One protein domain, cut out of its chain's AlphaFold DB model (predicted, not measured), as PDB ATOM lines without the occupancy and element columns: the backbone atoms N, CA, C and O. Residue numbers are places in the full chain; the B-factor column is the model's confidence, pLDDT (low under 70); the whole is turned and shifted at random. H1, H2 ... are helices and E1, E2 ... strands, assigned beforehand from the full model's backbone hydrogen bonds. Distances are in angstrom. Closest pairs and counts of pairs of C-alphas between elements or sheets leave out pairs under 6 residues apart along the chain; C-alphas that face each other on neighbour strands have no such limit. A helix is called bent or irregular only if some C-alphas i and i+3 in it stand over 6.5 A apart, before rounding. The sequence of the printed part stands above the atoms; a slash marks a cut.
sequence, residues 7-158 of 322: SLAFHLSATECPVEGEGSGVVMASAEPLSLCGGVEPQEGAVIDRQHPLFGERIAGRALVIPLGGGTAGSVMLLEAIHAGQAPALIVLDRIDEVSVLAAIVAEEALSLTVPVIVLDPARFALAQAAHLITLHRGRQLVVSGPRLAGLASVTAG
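Overview. This is residues 7 to 158 of the 322 residues of an uncharacterized protein of Salinicola sp. MH3R3-1 (UniProt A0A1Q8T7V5). Look first for one strongly curled sheet of seven strands, like part of a barrel left open, with H3 packed against both of its leaves at the open side. H1 and H2 lie together at one end of the molecule, with the long unnamed stretch of residues 30 to 62 near H1, while H4 lies at the far end beyond H3. You have 152 printed residues with four named helices and seven named strands, along the chain E1 E2 E3 H1 E4 H2 E5 H3 E6 E7 H4. The mixed sheet has the order E1, E7, E6, E2, E3, E4, E5; the class is mixed, helices and strands, with under half of the residues in named elements. The whole is compact, with a radius of gyration of the C-alphas of 14.3 A and spans of 41 by 34 by 23 A.

Arrangement. Begin with the sheet of E1, residues 7 to 11, E7, 141 to 146, E6, 133 to 137, E2, 23 to 29, E3, 63 to 65, E4, 90 to 93, and E5, 117 to 119. It is a folded sheet, bent back on itself: E1, E7, E6 and E2 face E4 and E5, with E3 as the hinge. E1 and E7 are antiparallel, N 10 to O 142 at 2.8 A; so are the hairpin E6 and E7, N 143 to O 135 at 2.8 A, and E6 and E2, N 136 to O 23 at 2.8 A. E2 pairs with E6 over residues 23 to 26 and, parallel, with E3 over 27 to 29, N 28 to O 63 at 2.8 A. E3 and E4, N 92 to O 64 at 2.8 A, and E4 and E5, N 118 to O 91 at 2.8 A, are parallel. H3, residues 122 to 130, is on the sheet; its closest C-alphas to E2 are Gln 129 and Ala 29, 5.3 A. H4, residues 149 to 156, touches H3 at a shallow tilt of 15 degrees, opposite ways, closest at C-alphas Ala 123 and Thr 156, 5.9 A. H4 only just grazes the sheet, with 5 pairs of C-alphas within 10 A. H2, residues 98 to 111, grazes it with residues 100 to 105. H1, residues 75 to 83, is not on the sheet but touches H2, closest at C-alphas Ser 75 and Ala 103, 4.7 A, at a steep tilt of 38 degrees, the same way. E3, H1, E4 and E4, H2, E5 are strand-helix-strand units, parallel neighbour strands with a helix between, each with a right-handed crossover. Every O i to N i+4 pair is within hydrogen-bond range in H1, H2 and H3, and 2 of 4 in H4.

Along the chain. Find C-alpha 7 at (-56.126, -5.462, 21.526), where E1 begins. E2 spans 15.9 A and E7 16.6 A. H2 runs 18.5 A from C-alpha 98 at (-37.376, -20.230, 3.994). H4 ends at C-alpha 156, (-41.911, -2.252, 24.200).

Size, cuts and confidence. The farthest C-alphas, Gln 43 and Gly 158, are 43.9 A apart. The printed part has no cut, and the links E1 to E2 and E2 to E3 are long. Mean pLDDT of the printed part is 85.4; residues 37 to 38, 69 to 76 and 150 to 158 are under 70.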
ATOM      1  N   SER A   7     -56.499  -5.108  22.889       83.50
ATOM      2  CA  SER A   7     -56.126  -5.462  21.526       83.50
ATOM      3  C   SER A   7     -55.142  -4.436  20.991       83.50
ATOM      4  O   SER A   7     -55.343  -3.232  21.153       83.50
ATOM      5  N   LEU A   8     -54.087  -4.920  20.347       86.38
ATOM      6  CA  LEU A   8     -53.125  -4.119  19.602       86.38
ATOM      7  C   LEU A   8     -53.230  -4.514  18.133       86.38
ATOM      8  O   LEU A   8     -53.379  -5.697  17.827       86.38
ATOM      9  N   ALA A   9     -53.162  -3.530  17.242       86.38
ATOM     10  CA  ALA A   9     -53.224  -3.743  15.805       86.38
ATOM     11  C   ALA A   9     -51.946  -3.228  15.139       86.38
ATOM     12  O   ALA A   9     -51.510  -2.110  15.419       86.38
ATOM     13  N   PHE A  10     -51.387  -4.031  14.242       85.56
ATOM     14  CA  PHE A  10     -50.201  -3.729  13.447       85.56
ATOM     15  C   PHE A  10     -50.531  -3.892  11.962       85.56
ATOM     16  O   PHE A  10     -51.313  -4.772  11.598       85.56
ATOM     17  N   HIS A  11     -49.925  -3.077  11.101       88.12
ATOM     18  CA  HIS A  11     -49.891  -3.340   9.664       88.12
ATOM     19  C   HIS A  11     -48.535  -3.942   9.313       88.12
ATOM     20  O   HIS A  11     -47.504  -3.358   9.631       88.12
ATOM     21  N   LEU A  12     -48.551  -5.109   8.678       87.75
ATOM     22  CA  LEU A  12     -47.344  -5.823   8.290       87.75
ATOM     23  C   LEU A  12     -46.935  -5.446   6.863       87.75
ATOM     24  O   LEU A  12     -47.766  -5.284   5.961       87.75
ATOM     25  N   SER A  13     -45.631  -5.348   6.644       85.44
ATOM     26  CA  SER A  13     -45.025  -5.305   5.317       85.44
ATOM     27  C   SER A  13     -45.121  -6.650   4.592       85.44
ATOM     28  O   SER A  13     -45.580  -7.653   5.130       85.44
ATOM     29  N   ALA A  14     -44.735  -6.677   3.313       80.69
ATOM     30  CA  ALA A  14     -44.774  -7.905   2.510       80.69
ATOM     31  C   ALA A  14     -43.687  -8.892   2.960       80.69
ATOM     32  O   ALA A  14     -43.851 -10.097   2.845       80.69
ATOM     33  N   THR A  15     -42.590  -8.371   3.509       82.69
ATOM     34  CA  THR A  15     -41.510  -9.152   4.121       82.69
ATOM     35  C   THR A  15     -41.898  -9.707   5.489       82.69
ATOM     36  O   THR A  15     -41.506 -10.817   5.818       82.69
ATOM     37  N   GLU A  16     -42.697  -8.971   6.268       89.56
ATOM     38  CA  GLU A  16     -43.245  -9.452   7.548       89.56
ATOM     39  C   GLU A  16     -44.431 -10.415   7.366       89.56
ATOM     40  O   GLU A  16     -44.806 -11.108   8.305       89.56
ATOM     41  N   CYS A  17     -45.040 -10.481   6.180       90.62
ATOM     42  CA  CYS A  17     -46.127 -11.410   5.864       90.62
ATOM     43  C   CYS A  17     -45.870 -12.091   4.508       90.62
ATOM     44  O   CYS A  17     -46.507 -11.750   3.509       90.62
ATOM     45  N   PRO A  18     -44.902 -13.025   4.447       88.19
ATOM     46  CA  PRO A  18     -44.494 -13.669   3.195       88.19
ATOM     47  C   PRO A  18     -45.576 -14.549   2.550       88.19
ATOM     48  O   PRO A  18     -45.582 -14.758   1.330       88.19
ATOM     49  N   VAL A  19     -46.499 -15.060   3.364       91.88
ATOM     50  CA  VAL A  19     -47.716 -15.727   2.903       91.88
ATOM     51  C   VAL A  19     -48.888 -14.991   3.524       91.88
ATOM     52  O   VAL A  19     -49.096 -15.049   4.737       91.88
ATOM     53  N   GLU A  20     -49.605 -14.249   2.683       90.62
ATOM     54  CA  GLU A  20     -50.795 -13.517   3.091       90.62
ATOM     55  C   GLU A  20     -51.972 -14.472   3.319       90.62
ATOM     56  O   GLU A  20     -51.941 -15.656   2.991       90.62
ATOM     57  N   GLY A  21     -53.039 -13.940   3.900       91.00
ATOM     58  CA  GLY A  21     -54.297 -14.644   4.058       91.00
ATOM     59  C   GLY A  21     -55.094 -14.074   5.215       91.00
ATOM     60  O   GLY A  21     -54.845 -12.965   5.691       91.00
ATOM     61  N   GLU A  22     -56.063 -14.853   5.669       94.25
ATOM     62  CA  GLU A  22     -56.858 -14.550   6.848       94.25
ATOM     63  C   GLU A  22     -56.795 -15.741   7.790       94.25
ATOM     64  O   GLU A  22     -56.841 -16.891   7.359       94.25
ATOM     65  N   GLY A  23     -56.698 -15.465   9.081       95.44
ATOM     66  CA  GLY A  23     -56.604 -16.509  10.087       95.44
ATOM     67  C   GLY A  23     -56.938 -15.952  11.453       95.44
ATOM     68  O   GLY A  23     -56.628 -14.802  11.754       95.44
ATOM     69  N   SER A  24     -57.584 -16.749  12.292       97.12
ATOM     70  CA  SER A  24     -57.824 -16.390  13.684       97.12
ATOM     71  C   SER A  24     -57.684 -17.628  14.543       97.12
ATOM     72  O   SER A  24     -58.368 -18.620  14.306       97.12
ATOM     73  N   GLY A  25     -56.822 -17.561  15.549       96.88
ATOM     74  CA  GLY A  25     -56.516 -18.712  16.385       96.88
ATOM     75  C   GLY A  25     -56.189 -18.312  17.812       96.88
ATOM     76  O   GLY A  25     -55.595 -17.262  18.071       96.88
ATOM     77  N   VAL A  26     -56.578 -19.172  18.754       97.25
ATOM     78  CA  VAL A  26     -56.085 -19.083  20.134       97.25
ATOM     79  C   VAL A  26     -54.588 -19.356  20.106       97.25
ATOM     80  O   VAL A  26     -54.143 -20.311  19.461       97.25
ATOM     81  N   VAL A  27     -53.825 -18.517  20.800       97.12
ATOM     82  CA  VAL A  27     -52.365 -18.590  20.800       97.12
ATOM     83  C   VAL A  27     -51.895 -19.914  21.393       97.12
ATOM     84  O   VAL A  27     -52.313 -20.335  22.475       97.12
ATOM     85  N   MET A  28     -51.011 -20.568  20.654       95.94
ATOM     86  CA  MET A  28     -50.181 -21.677  21.085       95.94
ATOM     87  C   MET A  28     -48.736 -21.213  20.926       95.94
ATOM     88  O   MET A  28     -48.210 -21.191  19.816       95.94
ATOM     89  N   ALA A  29     -48.139 -20.767  22.029       94.88
ATOM     90  CA  ALA A  29     -46.809 -20.176  22.031       94.88
ATOM     91  C   ALA A  29     -45.782 -21.101  22.689       94.88
ATOM     92  O   ALA A  29     -46.089 -21.759  23.685       94.88
ATOM     93  N   SER A  30     -44.561 -21.095  22.163       92.19
ATOM     94  CA  SER A  30     -43.388 -21.717  22.777       92.19
ATOM     95  C   SER A  30     -42.195 -20.774  22.657       92.19
ATOM     96  O   SER A  30     -42.048 -20.090  21.647       92.19
ATOM     97  N   ALA A  31     -41.347 -20.747  23.685       89.44
ATOM     98  CA  ALA A  31     -40.038 -20.094  23.622       89.44
ATOM     99  C   ALA A  31     -38.954 -21.028  23.051       89.44
ATOM    100  O   ALA A  31     -37.864 -20.571  22.721       89.44
ATOM    101  N   GLU A  32     -39.258 -22.323  22.953       89.06
ATOM    102  CA  GLU A  32     -38.437 -23.321  22.272       89.06
ATOM    103  C   GLU A  32     -38.884 -23.420  20.809       89.06
ATOM    104  O   GLU A  32     -40.089 -23.340  20.531       89.06
ATOM    105  N   PRO A  33     -37.949 -23.600  19.868       87.19
ATOM    106  CA  PRO A  33     -38.305 -23.838  18.486       87.19
ATOM    107  C   PRO A  33     -38.991 -25.193  18.302       87.19
ATOM    108  O   PRO A  33     -38.541 -26.205  18.836       87.19
ATOM    109  N   LEU A  34     -40.015 -25.229  17.450       84.31
ATOM    110  CA  LEU A  34     -40.646 -26.473  17.017       84.31
ATOM    111  C   LEU A  34     -40.208 -26.810  15.591       84.31
ATOM    112  O   LEU A  34     -40.429 -26.033  14.663       84.31
ATOM    113  N   SER A  35     -39.633 -27.998  15.404       77.94
ATOM    114  CA  SER A  35     -39.341 -28.513  14.067       77.94
ATOM    115  C   SER A  35     -40.636 -28.907  13.359       77.94
ATOM    116  O   SER A  35     -41.226 -29.951  13.646       77.94
ATOM    117  N   LEU A  36     -41.059 -28.109  12.379       72.94
ATOM    118  CA  LEU A  36     -42.195 -28.451  11.522       72.94
ATOM    119  C   LEU A  36     -41.873 -29.588  10.537       72.94
ATOM    120  O   LEU A  36     -42.774 -30.022   9.833       72.94
ATOM    121  N   CYS A  37     -40.628 -30.092  10.498       63.81
ATOM    122  CA  CYS A  37     -40.192 -31.206   9.642       63.81
ATOM    123  C   CYS A  37     -40.453 -32.593  10.238       63.81
ATOM    124  O   CYS A  37     -40.398 -33.580   9.514       63.81
ATOM    125  N   GLY A  38     -40.631 -32.688  11.553       69.19
ATOM    126  CA  GLY A  38     -40.678 -33.982  12.242       69.19
ATOM    127  C   GLY A  38     -41.099 -33.915  13.705       69.19
ATOM    128  O   GLY A  38     -41.323 -34.948  14.323       69.19
ATOM    129  N   GLY A  39     -41.254 -32.712  14.261       77.62
ATOM    130  CA  GLY A  39     -41.848 -32.510  15.578       77.62
ATOM    131  C   GLY A  39     -43.376 -32.485  15.560       77.62
ATOM    132  O   GLY A  39     -43.977 -32.387  16.627       77.62
ATOM    133  N   VAL A  40     -44.010 -32.583  14.386       83.19
ATOM    134  CA  VAL A  40     -45.469 -32.603  14.212       83.19
ATOM    135  C   VAL A  40     -45.866 -33.783  13.335       83.19
ATOM    136  O   VAL A  40     -45.323 -33.962  12.249       83.19
ATOM    137  N   GLU A  41     -46.855 -34.550  13.782       86.25
ATOM    138  CA  GLU A  41     -47.514 -35.570  12.975       86.25
ATOM    139  C   GLU A  41     -48.539 -34.921  12.030       86.25
ATOM    140  O   GLU A  41     -49.510 -34.332  12.509       86.25
ATOM    141  N   PRO A  42     -48.394 -35.020  10.696       84.19
ATOM    142  CA  PRO A  42     -49.228 -34.247   9.771       84.19
ATOM    143  C   PRO A  42     -50.710 -34.629   9.741       84.19
ATOM    144  O   PRO A  42     -51.557 -33.773   9.504       84.19
ATOM    145  N   GLN A  43     -51.031 -35.906   9.969       86.38
ATOM    146  CA  GLN A  43     -52.408 -36.418   9.880       86.38
ATOM    147  C   GLN A  43     -53.260 -36.035  11.091       86.38
ATOM    148  O   GLN A  43     -54.478 -35.907  10.989       86.38
ATOM    149  N   GLU A  44     -52.617 -35.818  12.236       87.69
ATOM    150  CA  GLU A  44     -53.279 -35.405  13.469       87.69
ATOM    151  C   GLU A  44     -53.004 -33.935  13.826       87.69
ATOM    152  O   GLU A  44     -53.717 -33.328  14.623       87.69
ATOM    153  N   GLY A  45     -51.957 -33.333  13.266       87.94
ATOM    154  CA  GLY A  45     -51.448 -32.039  13.716       87.94
ATOM    155  C   GLY A  45     -50.955 -32.072  15.166       87.94
ATOM    156  O   GLY A  45     -50.912 -31.024  15.810       87.94
ATOM    157  N   ALA A  46     -50.648 -33.253  15.708       91.75
ATOM    158  CA  ALA A  46     -50.164 -33.423  17.070       91.75
ATOM    159  C   ALA A  46     -48.654 -33.172  17.131       91.75
ATOM    160  O   ALA A  46     -47.906 -33.638  16.272       91.75
ATOM    161  N   VAL A  47     -48.190 -32.456  18.153       90.75
ATOM    162  CA  VAL A  47     -46.756 -32.291  18.415       90.75
ATOM    163  C   VAL A  47     -46.210 -33.594  19.000       90.75
ATOM    164  O   VAL A  47     -46.584 -33.990  20.104       90.75
ATOM    165  N   ILE A  48     -45.314 -34.250  18.268       88.19
ATOM    166  CA  ILE A  48     -44.738 -35.557  18.618       88.19
ATOM    167  C   ILE A  48     -43.307 -35.471  19.158       88.19
ATOM    168  O   ILE A  48     -42.787 -36.461  19.675       88.19
ATOM    169  N   ASP A  49     -42.678 -34.294  19.095       86.00
ATOM    170  CA  ASP A  49     -41.384 -34.060  19.737       86.00
ATOM    171  C   ASP A  49     -41.533 -34.113  21.265       86.00
ATOM    172  O   ASP A  49     -42.045 -33.188  21.893       86.00
ATOM    173  N   ARG A  50     -41.063 -35.214  21.862       86.69
ATOM    174  CA  ARG A  50     -41.142 -35.489  23.307       86.69
ATOM    175  C   ARG A  50     -40.352 -34.508  24.167       86.69
ATOM    176  O   ARG A  50     -40.587 -34.455  25.374       86.69
ATOM    177  N   GLN A  51     -39.387 -33.800  23.589       86.69
ATOM    178  CA  GLN A  51     -38.568 -32.820  24.302       86.69
ATOM    179  C   GLN A  51     -39.185 -31.421  24.236       86.69
ATOM    180  O   GLN A  51     -38.825 -30.557  25.036       86.69
ATOM    181  N   HIS A  52     -40.130 -31.200  23.321       89.62
ATOM    182  CA  HIS A  52     -40.746 -29.902  23.121       89.62
ATOM    183  C   HIS A  52     -41.841 -29.614  24.173       89.62
ATOM    184  O   HIS A  52     -42.659 -30.488  24.471       89.62
ATOM    185  N   PRO A  53     -41.956 -28.375  24.699       92.00
ATOM    186  CA  PRO A  53     -42.969 -28.015  25.701       92.00
ATOM    187  C   PRO A  53     -44.425 -28.214  25.261       92.00
ATOM    188  O   PRO A  53     -45.314 -28.325  26.100       92.00
ATOM    189  N   LEU A  54     -44.671 -28.225  23.949       92.00
ATOM    190  CA  LEU A  54     -45.995 -28.443  23.358       92.00
ATOM    191  C   LEU A  54     -46.300 -29.923  23.069       92.00
ATOM    192  O   LEU A  54     -47.289 -30.194  22.400       92.00
ATOM    193  N   PHE A  55     -45.471 -30.873  23.512       93.12
ATOM    194  CA  PHE A  55     -45.686 -32.300  23.258       93.12
ATOM    195  C   PHE A  55     -47.122 -32.750  23.589       93.12
ATOM    196  O   PHE A  55     -47.622 -32.516  24.689       93.12
ATOM    197  N   GLY A  56     -47.773 -33.417  22.632       92.31
ATOM    198  CA  GLY A  56     -49.149 -33.910  22.732       92.31
ATOM    199  C   GLY A  56     -50.241 -32.882  22.413       92.31
ATOM    200  O   GLY A  56     -51.402 -33.264  22.254       92.31
ATOM    201  N   GLU A  57     -49.906 -31.599  22.280       95.06
ATOM    202  CA  GLU A  57     -50.854 -30.568  21.853       95.06
ATOM    203  C   GLU A  57     -51.114 -30.632  20.341       95.06
ATOM    204  O   GLU A  57     -50.264 -31.067  19.563       95.06
ATOM    205  N   ARG A  58     -52.290 -30.160  19.905       94.69
ATOM    206  CA  ARG A  58     -52.673 -30.120  18.483       94.69
ATOM    207  C   ARG A  58     -52.589 -28.707  17.924       94.69
ATOM    208  O   ARG A  58     -53.233 -27.795  18.445       94.69
ATOM    209  N   ILE A  59     -51.856 -28.535  16.828       93.69
ATOM    210  CA  ILE A  59     -51.641 -27.223  16.199       93.69
ATOM    211  C   ILE A  59     -52.835 -26.760  15.356       93.69
ATOM    212  O   ILE A  59     -52.972 -25.564  15.102       93.69
ATOM    213  N   ALA A  60     -53.709 -27.684  14.946       95.31
ATOM    214  CA  ALA A  60     -54.828 -27.419  14.048       95.31
ATOM    215  C   ALA A  60     -55.705 -26.247  14.530       95.31
ATOM    216  O   ALA A  60     -56.205 -26.238  15.659       95.31
ATOM    217  N   GLY A  61     -55.875 -25.232  13.677       95.19
ATOM    218  CA  GLY A  61     -56.694 -24.044  13.967       95.19
ATOM    219  C   GLY A  61     -56.152 -23.103  15.058       95.19
ATOM    220  O   GLY A  61     -56.823 -22.140  15.437       95.19
ATOM    221  N   ARG A  62     -54.949 -23.348  15.588       97.06
ATOM    222  CA  ARG A  62     -54.293 -22.485  16.585       97.06
ATOM    223  C   ARG A  62     -53.514 -21.363  15.905       97.06
ATOM    224  O   ARG A  62     -53.153 -21.476  14.737       97.06
ATOM    225  N   ALA A  63     -53.232 -20.290  16.638       97.12
ATOM    226  CA  ALA A  63     -52.207 -19.333  16.231       97.12
ATOM    227  C   ALA A  63     -50.868 -19.814  16.796       97.12
ATOM    228  O   ALA A  63     -50.620 -19.658  17.993       97.12
ATOM    229  N   LEU A  64     -50.057 -20.466  15.964       95.56
ATOM    230  CA  LEU A  64     -48.781 -21.043  16.380       95.56
ATOM    231  C   LEU A  64     -47.719 -19.939  16.421       95.56
ATOM    232  O   LEU A  64     -47.425 -19.341  15.390       95.56
ATOM    233  N   VAL A  65     -47.165 -19.660  17.601       95.81
ATOM    234  CA  VAL A  65     -46.165 -18.602  17.820       95.81
ATOM    235  C   VAL A  65     -44.889 -19.235  18.365       95.81
ATOM    236  O   VAL A  65     -44.814 -19.567  19.548       95.81
ATOM    237  N   ILE A  66     -43.898 -19.438  17.505       92.56
ATOM    238  CA  ILE A  66     -42.667 -20.169  17.835       92.56
ATOM    239  C   ILE A  66     -41.453 -19.455  17.237       92.56
ATOM    240  O   ILE A  66     -41.574 -18.862  16.164       92.56
ATOM    241  N   PRO A  67     -40.288 -19.467  17.902       89.38
ATOM    242  CA  PRO A  67     -39.064 -19.016  17.264       89.38
ATOM    243  C   PRO A  67     -38.650 -20.011  16.175       89.38
ATOM    244  O   PRO A  67     -39.054 -21.180  16.192       89.38
ATOM    245  N   LEU A  68     -37.814 -19.570  15.236       79.38
ATOM    246  CA  LEU A  68     -37.290 -20.476  14.216       79.38
ATOM    247  C   LEU A  68     -36.406 -21.572  14.827       79.38
ATOM    248  O   LEU A  68     -35.396 -21.289  15.475       79.38
ATOM    249  N   GLY A  69     -36.743 -22.825  14.526       63.31
ATOM    250  CA  GLY A  69     -35.919 -23.996  14.812       63.31
ATOM    251  C   GLY A  69     -34.882 -24.311  13.755       63.31
ATOM    252  O   GLY A  69     -35.097 -24.108  12.566       63.31
ATOM    253  N   GLY A  70     -33.741 -24.844  14.190       47.69
ATOM    254  CA  GLY A  70     -32.763 -25.428  13.281       47.69
ATOM    255  C   GLY A  70     -33.315 -26.712  12.657       47.69
ATOM    256  O   GLY A  70     -33.596 -27.670  13.369       47.69
ATOM    257  N   GLY A  71     -33.459 -26.731  11.333       50.19
ATOM    258  CA  GLY A  71     -33.855 -27.914  10.571       50.19
ATOM    259  C   GLY A  71     -34.047 -27.567   9.099       50.19
ATOM    260  O   GLY A  71     -34.913 -26.778   8.749       50.19
ATOM    261  N   THR A  72     -33.230 -28.137   8.217       45.81
ATOM    262  CA  THR A  72     -33.210 -27.807   6.780       45.81
ATOM    263  C   THR A  72     -34.262 -28.563   5.953       45.81
ATOM    264  O   THR A  72     -34.367 -28.337   4.752       45.81
ATOM    265  N   ALA A  73     -35.063 -29.440   6.574       47.44
ATOM    266  CA  ALA A  73     -35.988 -30.359   5.895       47.44
ATOM    267  C   ALA A  73     -37.493 -30.044   6.108       47.44
ATOM    268  O   ALA A  73     -38.356 -30.870   5.817       47.44
ATOM    269  N   GLY A  74     -37.837 -28.863   6.631       48.47
ATOM    270  CA  GLY A  74     -39.181 -28.504   7.129       48.47
ATOM    271  C   GLY A  74     -40.335 -28.395   6.152       48.47
ATOM    272  O   GLY A  74     -41.473 -28.277   6.597       48.47
ATOM    273  N   SER A  75     -40.094 -28.456   4.843       55.56
ATOM    274  CA  SER A  75     -41.117 -28.035   3.891       55.56
ATOM    275  C   SER A  75     -42.170 -29.110   3.663       55.56
ATOM    276  O   SER A  75     -43.317 -28.799   3.357       55.56
ATOM    277  N   VAL A  76     -41.799 -30.386   3.792       63.31
ATOM    278  CA  VAL A  76     -42.693 -31.475   3.390       63.31
ATOM    279  C   VAL A  76     -43.788 -31.687   4.431       63.31
ATOM    280  O   VAL A  76     -44.958 -31.716   4.075       63.31
ATOM    281  N   MET A  77     -43.457 -31.741   5.723       73.19
ATOM    282  CA  MET A  77     -44.448 -32.036   6.769       73.19
ATOM    283  C   MET A  77     -45.430 -30.892   7.035       73.19
ATOM    284  O   MET A  77     -46.607 -31.156   7.286       73.19
ATOM    285  N   LEU A  78     -45.005 -29.628   6.910       82.44
ATOM    286  CA  LEU A  78     -45.949 -28.511   6.949       82.44
ATOM    287  C   LEU A  78     -46.917 -28.572   5.757       82.44
ATOM    288  O   LEU A  78     -48.120 -28.407   5.945       82.44
ATOM    289  N   LEU A  79     -46.422 -28.862   4.550       86.69
ATOM    290  CA  LEU A  79     -47.269 -29.037   3.368       86.69
ATOM    291  C   LEU A  79     -48.268 -30.195   3.551       86.69
ATOM    292  O   LEU A  79     -49.442 -30.037   3.216       86.69
ATOM    293  N   GLU A  80     -47.840 -31.314   4.146       87.19
ATOM    294  CA  GLU A  80     -48.729 -32.426   4.511       87.19
ATOM    295  C   GLU A  80     -49.812 -31.999   5.506       87.19
ATOM    296  O   GLU A  80     -50.986 -32.285   5.288       87.19
ATOM    297  N   ALA A  81     -49.449 -31.284   6.574       88.06
ATOM    298  CA  ALA A  81     -50.409 -30.832   7.578       88.06
ATOM    299  C   ALA A  81     -51.434 -29.853   6.980       88.06
ATOM    300  O   ALA A  81     -52.620 -29.914   7.310       88.06
ATOM    301  N   ILE A  82     -50.999 -28.975   6.067       90.94
ATOM    302  CA  ILE A  82     -51.890 -28.078   5.319       90.94
ATOM    303  C   ILE A  82     -52.848 -28.892   4.449       90.94
ATOM    304  O   ILE A  82     -54.058 -28.677   4.500       90.94
ATOM    305  N   HIS A  83     -52.323 -29.856   3.693       90.50
ATOM    306  CA  HIS A  83     -53.121 -30.713   2.824       90.50
ATOM    307  C   HIS A  83     -54.133 -31.575   3.595       90.50
ATOM    308  O   HIS A  83     -55.272 -31.719   3.155       90.50
ATOM    309  N   ALA A  84     -53.755 -32.080   4.771       90.12
ATOM    310  CA  ALA A  84     -54.612 -32.854   5.668       90.12
ATOM    311  C   ALA A  84     -55.615 -31.994   6.470       90.12
ATOM    312  O   ALA A  84     -56.399 -32.523   7.263       90.12
ATOM    313  N   GLY A  85     -55.589 -30.665   6.312       91.88
ATOM    314  CA  GLY A  85     -56.448 -29.745   7.064       91.88
ATOM    315  C   GLY A  85     -56.125 -29.672   8.563       91.88
ATOM    316  O   GLY A  85     -56.971 -29.251   9.349       91.88
ATOM    317  N   GLN A  86     -54.920 -30.083   8.965       93.50
ATOM    318  CA  GLN A  86     -54.434 -30.064  10.351       93.50
ATOM    319  C   GLN A  86     -53.480 -28.902  10.643       93.50
ATOM    320  O   GLN A  86     -52.898 -28.820  11.726       93.50
ATOM    321  N   ALA A  87     -53.295 -27.995   9.689       91.88
ATOM    322  CA  ALA A  87     -52.431 -26.845   9.865       91.88
ATOM    323  C   ALA A  87     -52.989 -25.820  10.875       91.88
ATOM    324  O   ALA A  87     -54.203 -25.744  11.115       91.88
ATOM    325  N   PRO A  88     -52.110 -25.004  11.482       94.38
ATOM    326  CA  PRO A  88     -52.535 -23.883  12.306       94.38
ATOM    327  C   PRO A  88     -53.330 -22.863  11.484       94.38
ATOM    328  O   PRO A  88     -53.207 -22.778  10.264       94.38
ATOM    329  N   ALA A  89     -54.135 -22.053  12.172       96.50
ATOM    330  CA  ALA A  89     -54.871 -20.954  11.548       96.50
ATOM    331  C   ALA A  89     -53.935 -19.845  11.042       96.50
ATOM    332  O   ALA A  89     -54.288 -19.123  10.115       96.50
ATOM    333  N   LEU A  90     -52.774 -19.683  11.683       96.25
ATOM    334  CA  LEU A  90     -51.666 -18.837  11.242       96.25
ATOM    335  C   LEU A  90     -50.376 -19.237  11.975       96.25
ATOM    336  O   LEU A  90     -50.428 -19.758  13.094       96.25
ATOM    337  N   ILE A  91     -49.235 -18.954  11.354       94.88
ATOM    338  CA  ILE A  91     -47.897 -19.183  11.909       94.88
ATOM    339  C   ILE A  91     -47.224 -17.830  12.126       94.88
ATOM    340  O   ILE A  91     -47.190 -16.997  11.222       94.88
ATOM    341  N   VAL A  92     -46.680 -17.615  13.320       95.00
ATOM    342  CA  VAL A  92     -45.910 -16.427  13.691       95.00
ATOM    343  C   VAL A  92     -44.506 -16.859  14.099       95.00
ATOM    344  O   VAL A  92     -44.351 -17.650  15.030       95.00
ATOM    345  N   LEU A  93     -43.507 -16.308  13.417       93.81
ATOM    346  CA  LEU A  93     -42.085 -16.564  13.616       93.81
ATOM    347  C   LEU A  93     -41.355 -15.277  14.027       93.81
ATOM    348  O   LEU A  93     -41.819 -14.170  13.747       93.81
ATOM    349  N   ASP A  94     -40.196 -15.418  14.662       91.94
ATOM    350  CA  ASP A  94     -39.295 -14.308  15.013       91.94
ATOM    351  C   ASP A  94     -38.258 -13.993  13.917       91.94
ATOM    352  O   ASP A  94     -37.599 -12.954  13.934       91.94
ATOM    353  N   ARG A  95     -38.111 -14.895  12.944       88.44
ATOM    354  CA  ARG A  95     -37.259 -14.754  11.759       88.44
ATOM    355  C   ARG A  95     -37.785 -15.622  10.619       88.44
ATOM    356  O   ARG A  95     -38.581 -16.533  10.832       88.44
ATOM    357  N   ILE A  96     -37.333 -15.332   9.403       84.38
ATOM    358  CA  ILE A  96     -37.744 -16.066   8.203       84.38
ATOM    359  C   ILE A  96     -37.243 -17.512   8.268       84.38
ATOM    360  O   ILE A  96     -36.042 -17.749   8.396       84.38
ATOM    361  N   ASP A  97     -38.176 -18.448   8.109       81.75
ATOM    362  CA  ASP A  97     -37.917 -19.844   7.766       81.75
ATOM    363  C   ASP A  97     -38.225 -20.059   6.285       81.75
ATOM    364  O   ASP A  97     -39.386 -20.211   5.899       81.75
ATOM    365  N   GLU A  98     -37.198 -20.059   5.439       81.25
ATOM    366  CA  GLU A  98     -37.376 -20.230   3.994       81.25
ATOM    367  C   GLU A  98     -38.087 -21.535   3.643       81.25
ATOM    368  O   GLU A  98     -38.860 -21.594   2.689       81.25
ATOM    369  N   VAL A  99     -37.854 -22.576   4.437       79.69
ATOM    370  CA  VAL A  99     -38.336 -23.920   4.164       79.69
ATOM    371  C   VAL A  99     -39.816 -24.039   4.544       79.69
ATOM    372  O   VAL A  99     -40.624 -24.516   3.741       79.69
ATOM    373  N   SER A 100     -40.211 -23.527   5.713       82.00
ATOM    374  CA  SER A 100     -41.631 -23.460   6.095       82.00
ATOM    375  C   SER A 100     -42.421 -22.485   5.221       82.00
ATOM    376  O   SER A 100     -43.553 -22.776   4.827       82.00
ATOM    377  N   VAL A 101     -41.827 -21.347   4.853       88.19
ATOM    378  CA  VAL A 101     -42.465 -20.392   3.940       88.19
ATOM    379  C   VAL A 101     -42.646 -21.010   2.555       88.19
ATOM    380  O   VAL A 101     -43.729 -20.888   1.987       88.19
ATOM    381  N   LEU A 102     -41.655 -21.736   2.027       88.94
ATOM    382  CA  LEU A 102     -41.786 -22.453   0.756       88.94
ATOM    383  C   LEU A 102     -42.964 -23.436   0.779       88.94
ATOM    384  O   LEU A 102     -43.723 -23.476  -0.184       88.94
ATOM    385  N   ALA A 103     -43.154 -24.191   1.863       88.12
ATOM    386  CA  ALA A 103     -44.283 -25.113   1.995       88.12
ATOM    387  C   ALA A 103     -45.634 -24.399   1.899       88.12
ATOM    388  O   ALA A 103     -46.512 -24.826   1.151       88.12
ATOM    389  N   ALA A 104     -45.786 -23.288   2.622       91.44
ATOM    390  CA  ALA A 104     -47.006 -22.493   2.602       91.44
ATOM    391  C   ALA A 104     -47.237 -21.818   1.234       91.44
ATOM    392  O   ALA A 104     -48.366 -21.801   0.750       91.44
ATOM    393  N   ILE A 105     -46.177 -21.346   0.562       92.94
ATOM    394  CA  ILE A 105     -46.255 -20.821  -0.813       92.94
ATOM    395  C   ILE A 105     -46.684 -21.926  -1.792       92.94
ATOM    396  O   ILE A 105     -47.573 -21.703  -2.610       92.94
ATOM    397  N   VAL A 106     -46.099 -23.124  -1.713       92.50
ATOM    398  CA  VAL A 106     -46.481 -24.266  -2.565       92.50
ATOM    399  C   VAL A 106     -47.938 -24.661  -2.320       92.50
ATOM    400  O   VAL A 106     -48.683 -24.868  -3.280       92.50
ATOM    401  N   ALA A 107     -48.370 -24.721  -1.060       92.50
ATOM    402  CA  ALA A 107     -49.756 -25.008  -0.708       92.50
ATOM    403  C   ALA A 107     -50.725 -23.982  -1.317       92.50
ATOM    404  O   ALA A 107     -51.751 -24.358  -1.885       92.50
ATOM    405  N   GLU A 108     -50.381 -22.697  -1.264       93.69
ATOM    406  CA  GLU A 108     -51.215 -21.627  -1.803       93.69
ATOM    407  C   GLU A 108     -51.264 -21.665  -3.336       93.69
ATOM    408  O   GLU A 108     -52.342 -21.734  -3.928       93.69
ATOM    409  N   GLU A 109     -50.098 -21.667  -3.985       92.88
ATOM    410  CA  GLU A 109     -49.979 -21.532  -5.440       92.88
ATOM    411  C   GLU A 109     -50.434 -22.784  -6.183       92.88
ATOM    412  O   GLU A 109     -51.056 -22.688  -7.244       92.88
ATOM    413  N   ALA A 110     -50.111 -23.962  -5.642       91.00
ATOM    414  CA  ALA A 110     -50.411 -25.220  -6.300       91.00
ATOM    415  C   ALA A 110     -51.660 -25.890  -5.735       91.00
ATOM    416  O   ALA A 110     -52.405 -26.511  -6.492       91.00
ATOM    417  N   LEU A 111     -51.904 -25.784  -4.423       90.75
ATOM    418  CA  LEU A 111     -53.009 -26.491  -3.781       90.75
ATOM    419  C   LEU A 111     -54.245 -25.641  -3.499       90.75
ATOM    420  O   LEU A 111     -55.289 -26.226  -3.205       90.75
ATOM    421  N   SER A 112     -54.162 -24.315  -3.667       92.25
ATOM    422  CA  SER A 112     -55.215 -23.371  -3.257       92.25
ATOM    423  C   SER A 112     -55.567 -23.495  -1.768       92.25
ATOM    424  O   SER A 112     -56.713 -23.287  -1.373       92.25
ATOM    425  N   LEU A 113     -54.578 -23.863  -0.950       94.00
ATOM    426  CA  LEU A 113     -54.679 -23.969   0.501       94.00
ATOM    427  C   LEU A 113     -53.773 -22.913   1.132       94.00
ATOM    428  O   LEU A 113     -52.567 -22.915   0.903       94.00
ATOM    429  N   THR A 114     -54.347 -22.025   1.937       92.81
ATOM    430  CA  THR A 114     -53.624 -20.877   2.492       92.81
ATOM    431  C   THR A 114     -53.464 -21.025   3.996       92.81
ATOM    432  O   THR A 114     -54.449 -21.174   4.718       92.81
ATOM    433  N   VAL A 115     -52.222 -20.920   4.466       94.12
ATOM    434  CA  VAL A 115     -51.891 -20.739   5.882       94.12
ATOM    435  C   VAL A 115     -51.013 -19.504   5.992       94.12
ATOM    436  O   VAL A 115     -49.888 -19.529   5.489       94.12
ATOM    437  N   PRO A 116     -51.505 -18.420   6.615       95.00
ATOM    438  CA  PRO A 116     -50.726 -17.205   6.728       95.00
ATOM    439  C   PRO A 116     -49.456 -17.434   7.541       95.00
ATOM    440  O   PRO A 116     -49.502 -18.012   8.632       95.00
ATOM    441  N   VAL A 117     -48.341 -16.930   7.024       93.69
ATOM    442  CA  VAL A 117     -47.048 -16.938   7.711       93.69
ATOM    443  C   VAL A 117     -46.639 -15.498   7.957       93.69
ATOM    444  O   VAL A 117     -46.635 -14.674   7.041       93.69
ATOM    445  N   ILE A 118     -46.323 -15.202   9.211       94.88
ATOM    446  CA  ILE A 118     -45.987 -13.876   9.712       94.88
ATOM    447  C   ILE A 118     -44.612 -13.950  10.371       94.88
ATOM    448  O   ILE A 118     -44.335 -14.873  11.133       94.88
ATOM    449  N   VAL A 119     -43.771 -12.959  10.111       92.75
ATOM    450  CA  VAL A 119     -42.462 -12.787  10.736       92.75
ATOM    451  C   VAL A 119     -42.459 -11.447  11.456       92.75
ATOM    452  O   VAL A 119     -42.725 -10.415  10.842       92.75
ATOM    453  N   LEU A 120     -42.192 -11.465  12.758       93.19
ATOM    454  CA  LEU A 120     -42.232 -10.285  13.616       93.19
ATOM    455  C   LEU A 120     -40.853  -9.968  14.182       93.19
ATOM    456  O   LEU A 120     -40.084 -10.867  14.511       93.19
ATOM    457  N   ASP A 121     -40.580  -8.678  14.379       90.19
ATOM    458  CA  ASP A 121     -39.440  -8.247  15.184       90.19
ATOM    459  C   ASP A 121     -39.560  -8.742  16.645       90.19
ATOM    460  O   ASP A 121     -40.662  -9.072  17.103       90.19
ATOM    461  N   PRO A 122     -38.461  -8.759  17.425       89.06
ATOM    462  CA  PRO A 122     -38.471  -9.297  18.786       89.06
ATOM    463  C   PRO A 122     -39.523  -8.678  19.723       89.06
ATOM    464  O   PRO A 122     -40.064  -9.376  20.585       89.06
ATOM    465  N   ALA A 123     -39.842  -7.389  19.571       88.75
ATOM    466  CA  ALA A 123     -40.810  -6.708  20.425       88.75
ATOM    467  C   ALA A 123     -42.246  -7.129  20.080       88.75
ATOM    468  O   ALA A 123     -43.024  -7.474  20.978       88.75
ATOM    469  N   ARG A 124     -42.596  -7.154  18.788       92.38
ATOM    470  CA  ARG A 124     -43.906  -7.632  18.308       92.38
ATOM    471  C   ARG A 124     -44.080  -9.134  18.541       92.38
ATOM    472  O   ARG A 124     -45.166  -9.568  18.925       92.38
ATOM    473  N   PHE A 125     -43.015  -9.918  18.397       92.88
ATOM    474  CA  PHE A 125     -43.017 -11.353  18.663       92.88
ATOM    475  C   PHE A 125     -43.288 -11.667  20.144       92.88
ATOM    476  O   PHE A 125     -44.117 -12.521  20.458       92.88
ATOM    477  N   ALA A 126     -42.677 -10.925  21.075       91.44
ATOM    478  CA  ALA A 126     -42.964 -11.062  22.505       91.44
ATOM    479  C   ALA A 126     -44.430 -10.726  22.848       91.44
ATOM    480  O   ALA A 126     -45.048 -11.400  23.677       91.44
ATOM    481  N   LEU A 127     -45.016  -9.718  22.186       91.44
ATOM    482  CA  LEU A 127     -46.443  -9.400  22.324       91.44
ATOM    483  C   LEU A 127     -47.329 -10.533  21.789       91.44
ATOM    484  O   LEU A 127     -48.310 -10.891  22.443       91.44
ATOM    485  N   ALA A 128     -46.974 -11.121  20.644       93.56
ATOM    486  CA  ALA A 128     -47.685 -12.260  20.069       93.56
ATOM    487  C   ALA A 128     -47.648 -13.489  20.996       93.56
ATOM    488  O   ALA A 128     -48.686 -14.107  21.223       93.56
ATOM    489  N   GLN A 129     -46.501 -13.795  21.610       93.25
ATOM    490  CA  GLN A 129     -46.385 -14.891  22.583       93.25
ATOM    491  C   GLN A 129     -47.247 -14.674  23.837       93.25
ATOM    492  O   GLN A 129     -47.774 -15.626  24.409       93.25
ATOM    493  N   ALA A 130     -47.399 -13.423  24.280       91.88
ATOM    494  CA  ALA A 130     -48.200 -13.074  25.454       91.88
ATOM    495  C   ALA A 130     -49.707 -12.930  25.161       91.88
ATOM    496  O   ALA A 130     -50.508 -12.793  26.098       91.88
ATOM    497  N   ALA A 131     -50.097 -12.919  23.885       93.31
ATOM    498  CA  ALA A 131     -51.481 -12.775  23.469       93.31
ATOM    499  C   ALA A 131     -52.301 -14.039  23.777       93.31
ATOM    500  O   ALA A 131     -51.788 -15.136  23.970       93.31
ATOM    501  N   HIS A 132     -53.616 -13.867  23.852       94.38
ATOM    502  CA  HIS A 132     -54.570 -14.965  23.991       94.38
ATOM    503  C   HIS A 132     -55.153 -15.382  22.638       94.38
ATOM    504  O   HIS A 132     -55.369 -16.567  22.391       94.38
ATOM    505  N   LEU A 133     -55.394 -14.405  21.766       95.31
ATOM    506  CA  LEU A 133     -55.944 -14.578  20.431       95.31
ATOM    507  C   LEU A 133     -55.128 -13.729  19.458       95.31
ATOM    508  O   LEU A 133     -54.823 -12.572  19.763       95.31
ATOM    509  N   ILE A 134     -54.817 -14.287  18.294       96.88
ATOM    510  CA  ILE A 134     -54.254 -13.538  17.172       96.88
ATOM    511  C   ILE A 134     -55.186 -13.692  15.982       96.88
ATOM    512  O   ILE A 134     -55.646 -14.798  15.687       96.88
ATOM    513  N   THR A 135     -55.439 -12.578  15.307       96.62
ATOM    514  CA  THR A 135     -56.224 -12.521  14.082       96.62
ATOM    515  C   THR A 135     -55.443 -11.764  13.016       96.62
ATOM    516  O   THR A 135     -55.005 -10.641  13.251       96.62
ATOM    517  N   LEU A 136     -55.275 -12.366  11.844       96.56
ATOM    518  CA  LEU A 136     -54.791 -11.704  10.640       96.56
ATOM    519  C   LEU A 136     -55.984 -11.432   9.720       96.56
ATOM    520  O   LEU A 136     -56.716 -12.353   9.355       96.56
ATOM    521  N   HIS A 137     -56.166 -10.170   9.351       93.44
ATOM    522  CA  HIS A 137     -57.164  -9.728   8.382       93.44
ATOM    523  C   HIS A 137     -56.532  -9.441   7.016       93.44
ATOM    524  O   HIS A 137     -55.317  -9.244   6.895       93.44
ATOM    525  N   ARG A 138     -57.387  -9.316   5.991       88.50
ATOM    526  CA  ARG A 138     -56.991  -8.822   4.664       88.50
ATOM    527  C   ARG A 138     -56.197  -7.525   4.762       88.50
ATOM    528  O   ARG A 138     -56.468  -6.674   5.606       88.50
ATOM    529  N   GLY A 139     -55.253  -7.355   3.841       85.38
ATOM    530  CA  GLY A 139     -54.399  -6.169   3.820       85.38
ATOM    531  C   GLY A 139     -53.342  -6.170   4.925       85.38
ATOM    532  O   GLY A 139     -52.897  -5.096   5.327       85.38
ATOM    533  N   ARG A 140     -52.942  -7.363   5.401       90.88
ATOM    534  CA  ARG A 140     -51.828  -7.573   6.340       90.88
ATOM    535  C   ARG A 140     -52.019  -6.870   7.687       90.88
ATOM    536  O   ARG A 140     -51.062  -6.391   8.288       90.88
ATOM    537  N   GLN A 141     -53.261  -6.784   8.163       92.88
ATOM    538  CA  GLN A 141     -53.544  -6.227   9.482       92.88
ATOM    539  C   GLN A 141     -53.547  -7.342  10.530       92.88
ATOM    540  O   GLN A 141     -54.434  -8.196  10.532       92.88
ATOM    541  N   LEU A 142     -52.565  -7.313  11.425       93.94
ATOM    542  CA  LEU A 142     -52.423  -8.250  12.531       93.94
ATOM    543  C   LEU A 142     -53.017  -7.650  13.801       93.94
ATOM    544  O   LEU A 142     -52.585  -6.590  14.248       93.94
ATOM    545  N   VAL A 143     -53.967  -8.345  14.414       93.25
ATOM    546  CA  VAL A 143     -54.568  -7.978  15.695       93.25
ATOM    547  C   VAL A 143     -54.169  -9.010  16.738       93.25
ATOM    548  O   VAL A 143     -54.536 -10.180  16.641       93.25
ATOM    549  N   VAL A 144     -53.445  -8.575  17.765       93.38
ATOM    550  CA  VAL A 144     -53.097  -9.402  18.927       93.38
ATOM    551  C   VAL A 144     -53.960  -8.972  20.106       93.38
ATOM    552  O   VAL A 144     -54.053  -7.786  20.415       93.38
ATOM    553  N   SER A 145     -54.636  -9.922  20.749       90.75
ATOM    554  CA  SER A 145     -55.584  -9.646  21.831       90.75
ATOM    555  C   SER A 145     -55.280 -10.486  23.059       90.75
ATOM    556  O   SER A 145     -55.092 -11.697  22.958       90.75
ATOM    557  N   GLY A 146     -55.262  -9.880  24.243       86.50
ATOM    558  CA  GLY A 146     -54.953 -10.602  25.471       86.50
ATOM    559  C   GLY A 146     -54.995  -9.735  26.728       86.50
ATOM    560  O   GLY A 146     -54.735  -8.538  26.667       86.50
ATOM    561  N   PRO A 147     -55.275 -10.327  27.901       75.88
ATOM    562  CA  PRO A 147     -55.343  -9.597  29.169       75.88
ATOM    563  C   PRO A 147     -53.964  -9.197  29.728       75.88
ATOM    564  O   PRO A 147     -53.897  -8.568  30.779       75.88
ATOM    565  N   ARG A 148     -52.865  -9.627  29.090       71.56
ATOM    566  CA  ARG A 148     -51.477  -9.369  29.515       71.56
ATOM    567  C   ARG A 148     -50.783  -8.291  28.670       71.56
ATOM    568  O   ARG A 148     -49.597  -8.051  28.870       71.56
ATOM    569  N   LEU A 149     -51.498  -7.654  27.738       73.62
ATOM    570  CA  LEU A 149     -50.893  -6.759  26.751       73.62
ATOM    571  C   LEU A 149     -50.645  -5.332  27.274       73.62
ATOM    572  O   LEU A 149     -49.610  -4.769  26.920       73.62
ATOM    573  N   ALA A 150     -51.483  -4.768  28.159       59.81
ATOM    574  CA  ALA A 150     -51.309  -3.401  28.686       59.81
ATOM    575  C   ALA A 150     -49.929  -3.131  29.283       59.81
ATOM    576  O   ALA A 150     -49.350  -2.079  29.030       59.81
ATOM    577  N   GLY A 151     -49.409  -4.067  30.082       59.88
ATOM    578  CA  GLY A 151     -48.125  -3.888  30.764       59.88
ATOM    579  C   GLY A 151     -46.915  -4.046  29.843       59.88
ATOM    580  O   GLY A 151     -45.875  -3.443  30.091       59.88
ATOM    581  N   LEU A 152     -47.044  -4.834  28.773       58.94
ATOM    582  CA  LEU A 152     -45.968  -5.063  27.806       58.94
ATOM    583  C   LEU A 152     -45.900  -3.941  26.767       58.94
ATOM    584  O   LEU A 152     -44.809  -3.458  26.482       58.94
ATOM    585  N   ALA A 153     -47.046  -3.456  26.278       54.44
ATOM    586  CA  ALA A 153     -47.109  -2.373  25.294       54.44
ATOM    587  C   ALA A 153     -46.465  -1.067  25.795       54.44
ATOM    588  O   ALA A 153     -45.816  -0.362  25.025       54.44
ATOM    589  N   SER A 154     -46.579  -0.757  27.093       50.91
ATOM    590  CA  SER A 154     -45.930   0.421  27.690       50.91
ATOM    591  C   SER A 154     -44.402   0.329  27.739       50.91
ATOM    592  O   SER A 154     -43.737   1.360  27.784       50.91
ATOM    593  N   VAL A 155     -43.847  -0.888  27.740       51.00
ATOM    594  CA  VAL A 155     -42.401  -1.140  27.850       51.00
ATOM    595  C   VAL A 155     -41.762  -1.304  26.471       51.00
ATOM    596  O   VAL A 155     -40.648  -0.834  26.259       51.00
ATOM    597  N   THR A 156     -42.464  -1.929  25.523       48.75
ATOM    598  CA  THR A 156     -41.911  -2.252  24.200       48.75
ATOM    599  C   THR A 156     -42.132  -1.168  23.143       48.75
ATOM    600  O   THR A 156     -41.354  -1.105  22.198       48.75
ATOM    601  N   ALA A 157     -43.132  -0.286  23.295       45.69
ATOM    602  CA  ALA A 157     -43.515   0.688  22.260       45.69
ATOM    603  C   ALA A 157     -43.133   2.156  22.551       45.69
ATOM    604  O   ALA A 157     -43.632   3.060  21.880       45.69
ATOM    605  N   GLY A 158     -42.303   2.442  23.564       37.44
ATOM    606  CA  GLY A 158     -41.819   3.811  23.823       37.44
ATOM    607  C   GLY A 158     -42.922   4.876  23.982       37.44
ATOM    608  O   GLY A 158     -42.697   6.045  23.688       37.44
TER     609      GLY A 158